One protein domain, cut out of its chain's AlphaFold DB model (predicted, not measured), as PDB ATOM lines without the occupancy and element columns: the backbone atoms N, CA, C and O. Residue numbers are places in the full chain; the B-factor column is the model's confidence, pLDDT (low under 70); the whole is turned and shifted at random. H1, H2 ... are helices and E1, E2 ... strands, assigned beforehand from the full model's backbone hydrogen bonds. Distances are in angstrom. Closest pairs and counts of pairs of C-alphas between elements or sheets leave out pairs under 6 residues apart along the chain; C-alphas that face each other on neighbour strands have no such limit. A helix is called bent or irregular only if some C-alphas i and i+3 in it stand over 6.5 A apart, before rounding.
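AT A GLANCE: This is residues 7 to 67 of the 270 residues of the protein "(2Fe-2S)-binding protein" of Pseudomonas sp. K5002 (UniProt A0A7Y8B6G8). A small three-stranded sheet, E1, E2 and E3, makes one end of an elongated model, and two helices, H1 and H2, make the other end as an open V; the link of residues 36 to 45 joins the two ends, and neither helix covers the sheet. The printed part has 61 residues, with two named helices followed by three named strands, H1 H2 E1 E2 E3. The sheet has the order E1 - E2 - E3, all antiparallel, and the class is mixed, helices and strands. The whole is only just extended, close to loose, with a radius of gyration of the C-alphas of 16.0 A and spans of 46 by 25 by 20 A.

IN THESE COORDINATES: Strand E1 is residues 46 to 50, 11.3 A from first to last C-alpha, and begins at C-alpha 46 (164.129, 184.594, 64.883). E2 is residues 57 to 60, and E3 is residues 63 to 66, ending at C-alpha 66 (162.602, 197.212, 69.765). The longest helix, H2, is residues 20 to 35, 22.0 A long. H1 is residues 7 to 16, 14.0 A long, and begins at C-alpha 7 (162.296, 168.532, 74.742). H1 is irregular: C-alphas 11 and 14 are 7.3 A apart.

HOW THE PARTS SIT: E1, E2 and E3 form a meander, each strand the antiparallel neighbour of the one before. E2 is the inner strand, and E1 and E3 are the edge strands. E1 and E2 are a hairpin, with 162 degrees between their directions; N 50 and O 57 are within hydrogen-bond range at 2.8 A, and N 59 and O 48 at 2.9 A. E2 and E3 are a hairpin too, at 164 degrees; N 63 and O 60 are within range at 2.7 A, and N 58 and O 65 at 3.0 A. H2 is not on the sheet, and neither is H1. H1 is apart from E1, E2 and E3, and H2 is apart from E2 and E3. H1 and H2 are close but not clearly touching, their closest C-alphas being those of Leu 16 and Leu 23, 6.3 A apart. They run opposite ways at a steep tilt of 38 degrees. In H2 every O i to N i+4 pair is within hydrogen-bond range; in H1 4 of 6 are.

THE WHOLE: The two C-alphas farthest apart are those of Gly 18 and Glu 52, at 45.8 A. The printed part has no cut. The links H1 to H2 and E2 to E3 are tight, H2 to E1 and E1 to E2 are short, and there is no long link. Residues 17 to 22, of which 20 to 22 belong to H2, stand free, as do residues 31 to 37, of which 31 to 35 belong to H2. The mean pLDDT of the printed part is 94.4, and no printed residue is under 70.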
ATOM      1  N   SER A   7     162.218 169.983  74.949       93.12
ATOM      2  CA  SER A   7     162.296 168.532  74.742       93.12
ATOM      3  C   SER A   7     163.714 168.036  74.432       93.12
ATOM      4  O   SER A   7     164.080 166.942  74.861       93.12
ATOM      5  N   ALA A   8     164.533 168.830  73.736       93.12
ATOM      6  CA  ALA A   8     165.930 168.506  73.461       93.12
ATOM      7  C   ALA A   8     166.777 168.561  74.742       93.12
ATOM      8  O   ALA A   8     167.529 167.629  75.029       93.12
ATOM      9  N   GLN A   9     166.554 169.580  75.578       92.69
ATOM     10  CA  GLN A   9     167.198 169.713  76.890       92.69
ATOM     11  C   GLN A   9     166.847 168.534  77.816       92.69
ATOM     12  O   GLN A   9     167.729 167.986  78.478       92.69
ATOM     13  N   CYS A  10     165.591 168.072  77.813       93.25
ATOM     14  CA  CYS A  10     165.184 166.878  78.560       93.25
ATOM     15  C   CYS A  10     165.877 165.601  78.060       93.25
ATOM     16  O   CYS A  10     166.365 164.819  78.874       93.25
ATOM     17  N   ARG A  11     165.950 165.389  76.737       95.19
ATOM     18  CA  ARG A  11     166.634 164.218  76.151       95.19
ATOM     19  C   ARG A  11     168.129 164.194  76.465       95.19
ATOM     20  O   ARG A  11     168.695 163.119  76.630       95.19
ATOM     21  N   ALA A  12     168.754 165.362  76.568       95.12
ATOM     22  CA  ALA A  12     170.171 165.499  76.880       95.12
ATOM     23  C   ALA A  12     170.522 165.225  78.352       95.12
ATOM     24  O   ALA A  12     171.689 164.977  78.665       95.12
ATOM     25  N   LEU A  13     169.543 165.263  79.264       93.94
ATOM     26  CA  LEU A  13     169.780 165.230  80.710       93.94
ATOM     27  C   LEU A  13     170.660 164.053  81.184       93.94
ATOM     28  O   LEU A  13     171.581 164.311  81.961       93.94
ATOM     29  N   PRO A  14     170.482 162.799  80.711       94.19
ATOM     30  CA  PRO A  14     171.347 161.691  81.121       94.19
ATOM     31  C   PRO A  14     172.830 161.920  80.797       94.19
ATOM     32  O   PRO A  14     173.695 161.569  81.596       94.19
ATOM     33  N   ALA A  15     173.135 162.539  79.652       93.44
ATOM     34  CA  ALA A  15     174.506 162.862  79.262       93.44
ATOM     35  C   ALA A  15     175.060 164.057  80.058       93.44
ATOM     36  O   ALA A  15     176.222 164.041  80.469       93.44
ATOM     37  N   LEU A  16     174.225 165.066  80.329       93.75
ATOM     38  CA  LEU A  16     174.608 166.246  81.112       93.75
ATOM     39  C   LEU A  16     174.926 165.908  82.578       93.75
ATOM     40  O   LEU A  16     175.825 166.506  83.165       93.75
ATOM     41  N   LEU A  17     174.259 164.902  83.152       93.06
ATOM     42  CA  LEU A  17     174.565 164.386  84.493       93.06
ATOM     43  C   LEU A  17     175.972 163.777  84.610       93.06
ATOM     44  O   LEU A  17     176.459 163.590  85.723       93.06
ATOM     45  N   GLY A  18     176.660 163.527  83.488       89.81
ATOM     46  CA  GLY A  18     178.076 163.157  83.472       89.81
ATOM     47  C   GLY A  18     179.013 164.243  84.018       89.81
ATOM     48  O   GLY A  18     180.136 163.925  84.398       89.81
ATOM     49  N   GLN A  19     178.558 165.502  84.097       92.12
ATOM     50  CA  GLN A  19     179.237 166.589  84.808       92.12
ATOM     51  C   GLN A  19     178.234 167.408  85.640       92.12
ATOM     52  O   GLN A  19     177.764 168.465  85.208       92.12
ATOM     53  N   PRO A  20     177.895 166.949  86.856       93.00
ATOM     54  CA  PRO A  20     176.825 167.552  87.645       93.00
ATOM     55  C   PRO A  20     177.136 168.991  88.081       93.00
ATOM     56  O   PRO A  20     176.225 169.812  88.138       93.00
ATOM     57  N   ALA A  21     178.406 169.319  88.341       93.69
ATOM     58  CA  ALA A  21     178.815 170.680  88.696       93.69
ATOM     59  C   ALA A  21     178.551 171.671  87.548       93.69
ATOM     60  O   ALA A  21     177.924 172.709  87.757       93.69
ATOM     61  N   THR A  22     178.942 171.313  86.322       93.06
ATOM     62  CA  THR A  22     178.731 172.130  85.119       93.06
ATOM     63  C   THR A  22     177.244 172.279  84.794       93.06
ATOM     64  O   THR A  22     176.777 173.373  84.473       93.06
ATOM     65  N   LEU A  23     176.456 171.207  84.947       94.56
ATOM     66  CA  LEU A  23     174.998 171.276  84.819       94.56
ATOM     67  C   LEU A  23     174.379 172.225  85.861       94.56
ATOM     68  O   LEU A  23     173.549 173.065  85.510       94.56
ATOM     69  N   ALA A  24     174.798 172.127  87.127       96.00
ATOM     70  CA  ALA A  24     174.326 173.004  88.194       96.00
ATOM     71  C   ALA A  24     174.667 174.477  87.920       96.00
ATOM     72  O   ALA A  24     173.836 175.349  88.161       96.00
ATOM     73  N   GLN A  25     175.841 174.756  87.348       95.50
ATOM     74  CA  GLN A  25     176.221 176.099  86.913       95.50
ATOM     75  C   GLN A  25     175.294 176.631  85.805       95.50
ATOM     76  O   GLN A  25     174.849 177.777  85.869       95.50
ATOM     77  N   GLY A  26     174.930 175.797  84.824       93.81
ATOM     78  CA  GLY A  26     173.948 176.161  83.797       93.81
ATOM     79  C   GLY A  26     172.561 176.471  84.375       93.81
ATOM     80  O   GLY A  26     171.940 177.472  84.011       93.81
ATOM     81  N   LEU A  27     172.088 175.654  85.325       95.12
ATOM     82  CA  LEU A  27     170.830 175.895  86.044       95.12
ATOM     83  C   LEU A  27     170.887 177.181  86.876       95.12
ATOM     84  O   LEU A  27     169.926 177.952  86.872       95.12
ATOM     85  N   TYR A  28     172.018 177.441  87.535       97.56
ATOM     86  CA  TYR A  28     172.262 178.676  88.269       97.56
ATOM     87  C   TYR A  28     172.132 179.899  87.358       97.56
ATOM     88  O   TYR A  28     171.394 180.818  87.703       97.56
ATOM     89  N   TYR A  29     172.762 179.905  86.178       96.38
ATOM     90  CA  TYR A  29     172.653 181.042  85.258       96.38
ATOM     91  C   TYR A  29     171.218 181.280  84.785       96.38
ATOM     92  O   TYR A  29     170.771 182.424  84.747       96.38
ATOM     93  N   ARG A  30     170.451 180.221  84.501       94.38
ATOM     94  CA  ARG A  30     169.028 180.360  84.152       94.38
ATOM     95  C   ARG A  30     168.207 180.941  85.299       94.38
ATOM     96  O   ARG A  30     167.414 181.851  85.076       94.38
ATOM     97  N   ALA A  31     168.408 180.442  86.518       96.38
ATOM     98  CA  ALA A  31     167.728 180.958  87.702       96.38
ATOM     99  C   ALA A  31     168.108 182.420  87.980       96.38
ATOM    100  O   ALA A  31     167.240 183.224  88.313       96.38
ATOM    101  N   TRP A  32     169.381 182.773  87.793       98.31
ATOM    102  CA  TRP A  32     169.885 184.132  87.949       98.31
ATOM    103  C   TRP A  32     169.216 185.101  86.967       98.31
ATOM    104  O   TRP A  32     168.750 186.153  87.399       98.31
ATOM    105  N   LEU A  33     169.095 184.731  85.685       97.06
ATOM    106  CA  LEU A  33     168.399 185.541  84.674       97.06
ATOM    107  C   LEU A  33     166.939 185.791  85.075       97.06
ATOM    108  O   LEU A  33     166.501 186.940  85.114       97.06
ATOM    109  N   THR A  34     166.216 184.733  85.457       95.88
ATOM    110  CA  THR A  34     164.823 184.835  85.916       95.88
ATOM    111  C   THR A  34     164.691 185.718  87.157       95.88
ATOM    112  O   THR A  34     163.806 186.568  87.210       95.88
ATOM    113  N   ALA A  35     165.579 185.561  88.144       97.62
ATOM    114  CA  ALA A  35     165.562 186.350  89.379       97.62
ATOM    115  C   ALA A  35     165.803 187.851  89.139       97.62
ATOM    116  O   ALA A  35     165.330 188.673  89.920       97.62
ATOM    117  N   HIS A  36     166.492 188.207  88.052       98.06
ATOM    118  CA  HIS A  36     166.728 189.593  87.635       98.06
ATOM    119  C   HIS A  36     165.726 190.082  86.576       98.06
ATOM    120  O   HIS A  36     165.923 191.142  85.989       98.06
ATOM    121  N   GLY A  37     164.650 189.326  86.319       97.12
ATOM    122  CA  GLY A  37     163.599 189.714  85.377       97.12
ATOM    123  C   GLY A  37     164.040 189.724  83.911       97.12
ATOM    124  O   GLY A  37     163.392 190.376  83.096       97.12
ATOM    125  N   ILE A  38     165.127 189.027  83.562       96.81
ATOM    126  CA  ILE A  38     165.623 188.944  82.186       96.81
ATOM    127  C   ILE A  38     164.861 187.823  81.460       96.81
ATOM    128  O   ILE A  38     165.011 186.652  81.825       96.81
ATOM    129  N   PRO A  39     164.048 188.140  80.437       93.75
ATOM    130  CA  PRO A  39     163.219 187.145  79.773       93.75
ATOM    131  C   PRO A  39     164.054 186.197  78.902       93.75
ATOM    132  O   PRO A  39     164.860 186.618  78.069       93.75
ATOM    133  N   VAL A  40     163.809 184.893  79.053       93.25
ATOM    134  CA  VAL A  40     164.372 183.840  78.197       93.25
ATOM    135  C   VAL A  40     163.228 183.132  77.478       93.25
ATOM    136  O   VAL A  40     162.569 182.256  78.035       93.25
ATOM    137  N   HIS A  41     162.991 183.518  76.225       92.62
ATOM    138  CA  HIS A  41     162.009 182.864  75.359       92.62
ATOM    139  C   HIS A  41     162.622 181.590  74.766       92.62
ATOM    140  O   HIS A  41     163.539 181.686  73.951       92.62
ATOM    141  N   GLN A  42     162.156 180.423  75.218       91.12
ATOM    142  CA  GLN A  42     162.625 179.111  74.755       91.12
ATOM    143  C   GLN A  42     161.873 178.622  73.521       91.12
ATOM    144  O   GLN A  42     160.693 178.922  73.363       91.12
ATOM    145  N   GLY A  43     162.543 177.811  72.698       89.62
ATOM    146  CA  GLY A  43     162.014 177.346  71.416       89.62
ATOM    147  C   GLY A  43     161.710 178.487  70.445       89.62
ATOM    148  O   GLY A  43     160.865 178.314  69.576       89.62
ATOM    149  N   ALA A  44     162.350 179.646  70.627       91.75
ATOM    150  CA  ALA A  44     162.031 180.850  69.879       91.75
ATOM    151  C   ALA A  44     162.802 180.910  68.559       91.75
ATOM    152  O   ALA A  44     164.027 180.745  68.553       91.75
ATOM    153  N   THR A  45     162.103 181.202  67.461       90.50
ATOM    154  CA  THR A  45     162.711 181.284  66.124       90.50
ATOM    155  C   THR A  45     162.736 182.723  65.635       90.50
ATOM    156  O   THR A  45     161.696 183.338  65.400       90.50
ATOM    157  N   LEU A  46     163.942 183.273  65.476       91.94
ATOM    158  CA  LEU A  46     164.129 184.594  64.883       91.94
ATOM    159  C   LEU A  46     163.732 184.548  63.404       91.94
ATOM    160  O   LEU A  46     164.305 183.774  62.644       91.94
ATOM    161  N   SER A  47     162.792 185.399  62.997       90.94
ATOM    162  CA  SER A  47     162.346 185.487  61.603       90.94
ATOM    163  C   SER A  47     162.963 186.670  60.862       90.94
ATOM    164  O   SER A  47     163.265 186.558  59.678       90.94
ATOM    165  N   HIS A  48     163.154 187.806  61.540       92.19
ATOM    166  CA  HIS A  48     163.636 189.031  60.904       92.19
ATOM    167  C   HIS A  48     164.369 189.949  61.892       92.19
ATOM    168  O   HIS A  48     164.016 190.021  63.071       92.19
ATOM    169  N   ILE A  49     165.366 190.687  61.394       94.94
ATOM    170  CA  ILE A  49     166.023 191.793  62.103       94.94
ATOM    171  C   ILE A  49     165.704 193.082  61.355       94.94
ATOM    172  O   ILE A  49     166.040 193.219  60.182       94.94
ATOM    173  N   ASN A  50     165.059 194.028  62.028       95.88
ATOM    174  CA  ASN A  50     164.644 195.293  61.436       95.88
ATOM    175  C   ASN A  50     165.797 196.292  61.409       95.88
ATOM    176  O   ASN A  50     166.566 196.387  62.371       95.88
ATOM    177  N   GLY A  51     165.851 197.085  60.339       94.81
ATOM    178  CA  GLY A  51     166.788 198.190  60.190       94.81
ATOM    179  C   GLY A  51     167.536 198.176  58.861       94.81
ATOM    180  O   GLY A  51     167.788 197.120  58.294       94.81
ATOM    181  N   GLU A  52     167.906 199.361  58.374       92.31
ATOM    182  CA  GLU A  52     168.729 199.508  57.164       92.31
ATOM    183  C   GLU A  52     170.207 199.695  57.533       92.31
ATOM    184  O   GLU A  52     171.050 198.854  57.240       92.31
ATOM    185  N   GLN A  53     170.531 200.787  58.234       94.25
ATOM    186  CA  GLN A  53     171.908 201.117  58.638       94.25
ATOM    187  C   GLN A  53     172.280 200.608  60.037       94.25
ATOM    188  O   GLN A  53     173.457 200.521  60.385       94.25
ATOM    189  N   ARG A  54     171.277 200.322  60.870       95.50
ATOM    190  CA  ARG A  54     171.415 199.841  62.250       95.50
ATOM    191  C   ARG A  54     170.189 199.035  62.630       95.50
ATOM    192  O   ARG A  54     169.114 199.305  62.106       95.50
ATOM    193  N   VAL A  55     170.346 198.131  63.592       97.69
ATOM    194  CA  VAL A  55     169.220 197.398  64.172       97.69
ATOM    195  C   VAL A  55     168.251 198.384  64.834       97.69
ATOM    196  O   VAL A  55     168.666 199.341  65.502       97.69
ATOM    197  N   THR A  56     166.960 198.161  64.613       98.06
ATOM    198  CA  THR A  56     165.860 198.877  65.277       98.06
ATOM    199  C   THR A  56     164.905 197.941  66.013       98.06
ATOM    200  O   THR A  56     164.156 198.385  66.884       98.06
ATOM    201  N   GLY A  57     164.954 196.643  65.717       97.75
ATOM    202  CA  GLY A  57     164.143 195.636  66.377       97.75
ATOM    203  C   GLY A  57     164.374 194.243  65.813       97.75
ATOM    204  O   GLY A  57     165.106 194.061  64.840       97.75
ATOM    205  N   ILE A  58     163.731 193.259  66.429       97.25
ATOM    206  CA  ILE A  58     163.674 191.885  65.927       97.25
ATOM    207  C   ILE A  58     162.249 191.352  65.978       97.25
ATOM    208  O   ILE A  58     161.477 191.734  66.859       97.25
ATOM    209  N   HIS A  59     161.954 190.413  65.083       96.12
ATOM    210  CA  HIS A  59     160.737 189.611  65.103       96.12
ATOM    211  C   HIS A  59     161.055 188.140  65.380       96.12
ATOM    212  O   HIS A  59     161.979 187.572  64.792       96.12
ATOM    213  N   TRP A  60     160.267 187.513  66.253       94.75
ATOM    214  CA  TRP A  60     160.281 186.064  66.487       94.75
ATOM    215  C   TRP A  60     158.866 185.588  66.808       94.75
ATOM    216  O   TRP A  60     158.163 186.270  67.540       94.75
ATOM    217  N   ASP A  61     158.424 184.450  66.274       87.94
ATOM    218  CA  ASP A  61     157.125 183.821  66.596       87.94
ATOM    219  C   ASP A  61     155.924 184.795  66.716       87.94
ATOM    220  O   ASP A  61     155.125 184.707  67.648       87.94
ATOM    221  N   GLN A  62     155.802 185.746  65.777       90.00
ATOM    222  CA  GLN A  62     154.790 186.829  65.740       90.00
ATOM    223  C   GLN A  62     154.919 187.928  66.814       90.00
ATOM    224  O   GLN A  62     154.073 188.818  66.894       90.00
ATOM    225  N   GLN A  63     155.972 187.902  67.618       94.12
ATOM    226  CA  GLN A  63     156.339 188.946  68.571       94.12
ATOM    227  C   GLN A  63     157.366 189.894  67.953       94.12
ATOM    228  O   GLN A  63     158.113 189.524  67.044       94.12
ATOM    229  N   GLU A  64     157.409 191.118  68.471       95.56
ATOM    230  CA  GLU A  64     158.399 192.130  68.118       95.56
ATOM    231  C   GLU A  64     158.985 192.737  69.393       95.56
ATOM    232  O   GLU A  64     158.273 192.962  70.376       95.56
ATOM    233  N   ILE A  65     160.285 193.030  69.369       95.69
ATOM    234  CA  ILE A  65     160.926 193.869  70.383       95.69
ATOM    235  C   ILE A  65     161.810 194.908  69.708       95.69
ATOM    236  O   ILE A  65     162.628 194.587  68.841       95.69
ATOM    237  N   ALA A  66     161.673 196.160  70.139       97.69
ATOM    238  CA  ALA A  66     162.602 197.212  69.765       97.69
ATOM    239  C   ALA A  66     163.957 196.962  70.442       97.69
ATOM    240  O   ALA A  66     164.031 196.734  71.651       97.69
ATOM    241  N   CYS A  67     165.031 197.006  69.663       96.88
ATOM    242  CA  CYS A  67     166.402 196.884  70.148       96.88
ATOM    243  C   CYS A  67     167.362 197.564  69.170       96.88
ATOM    244  O   CYS A  67     167.017 197.829  68.023       96.88
TER     245      CYS A  67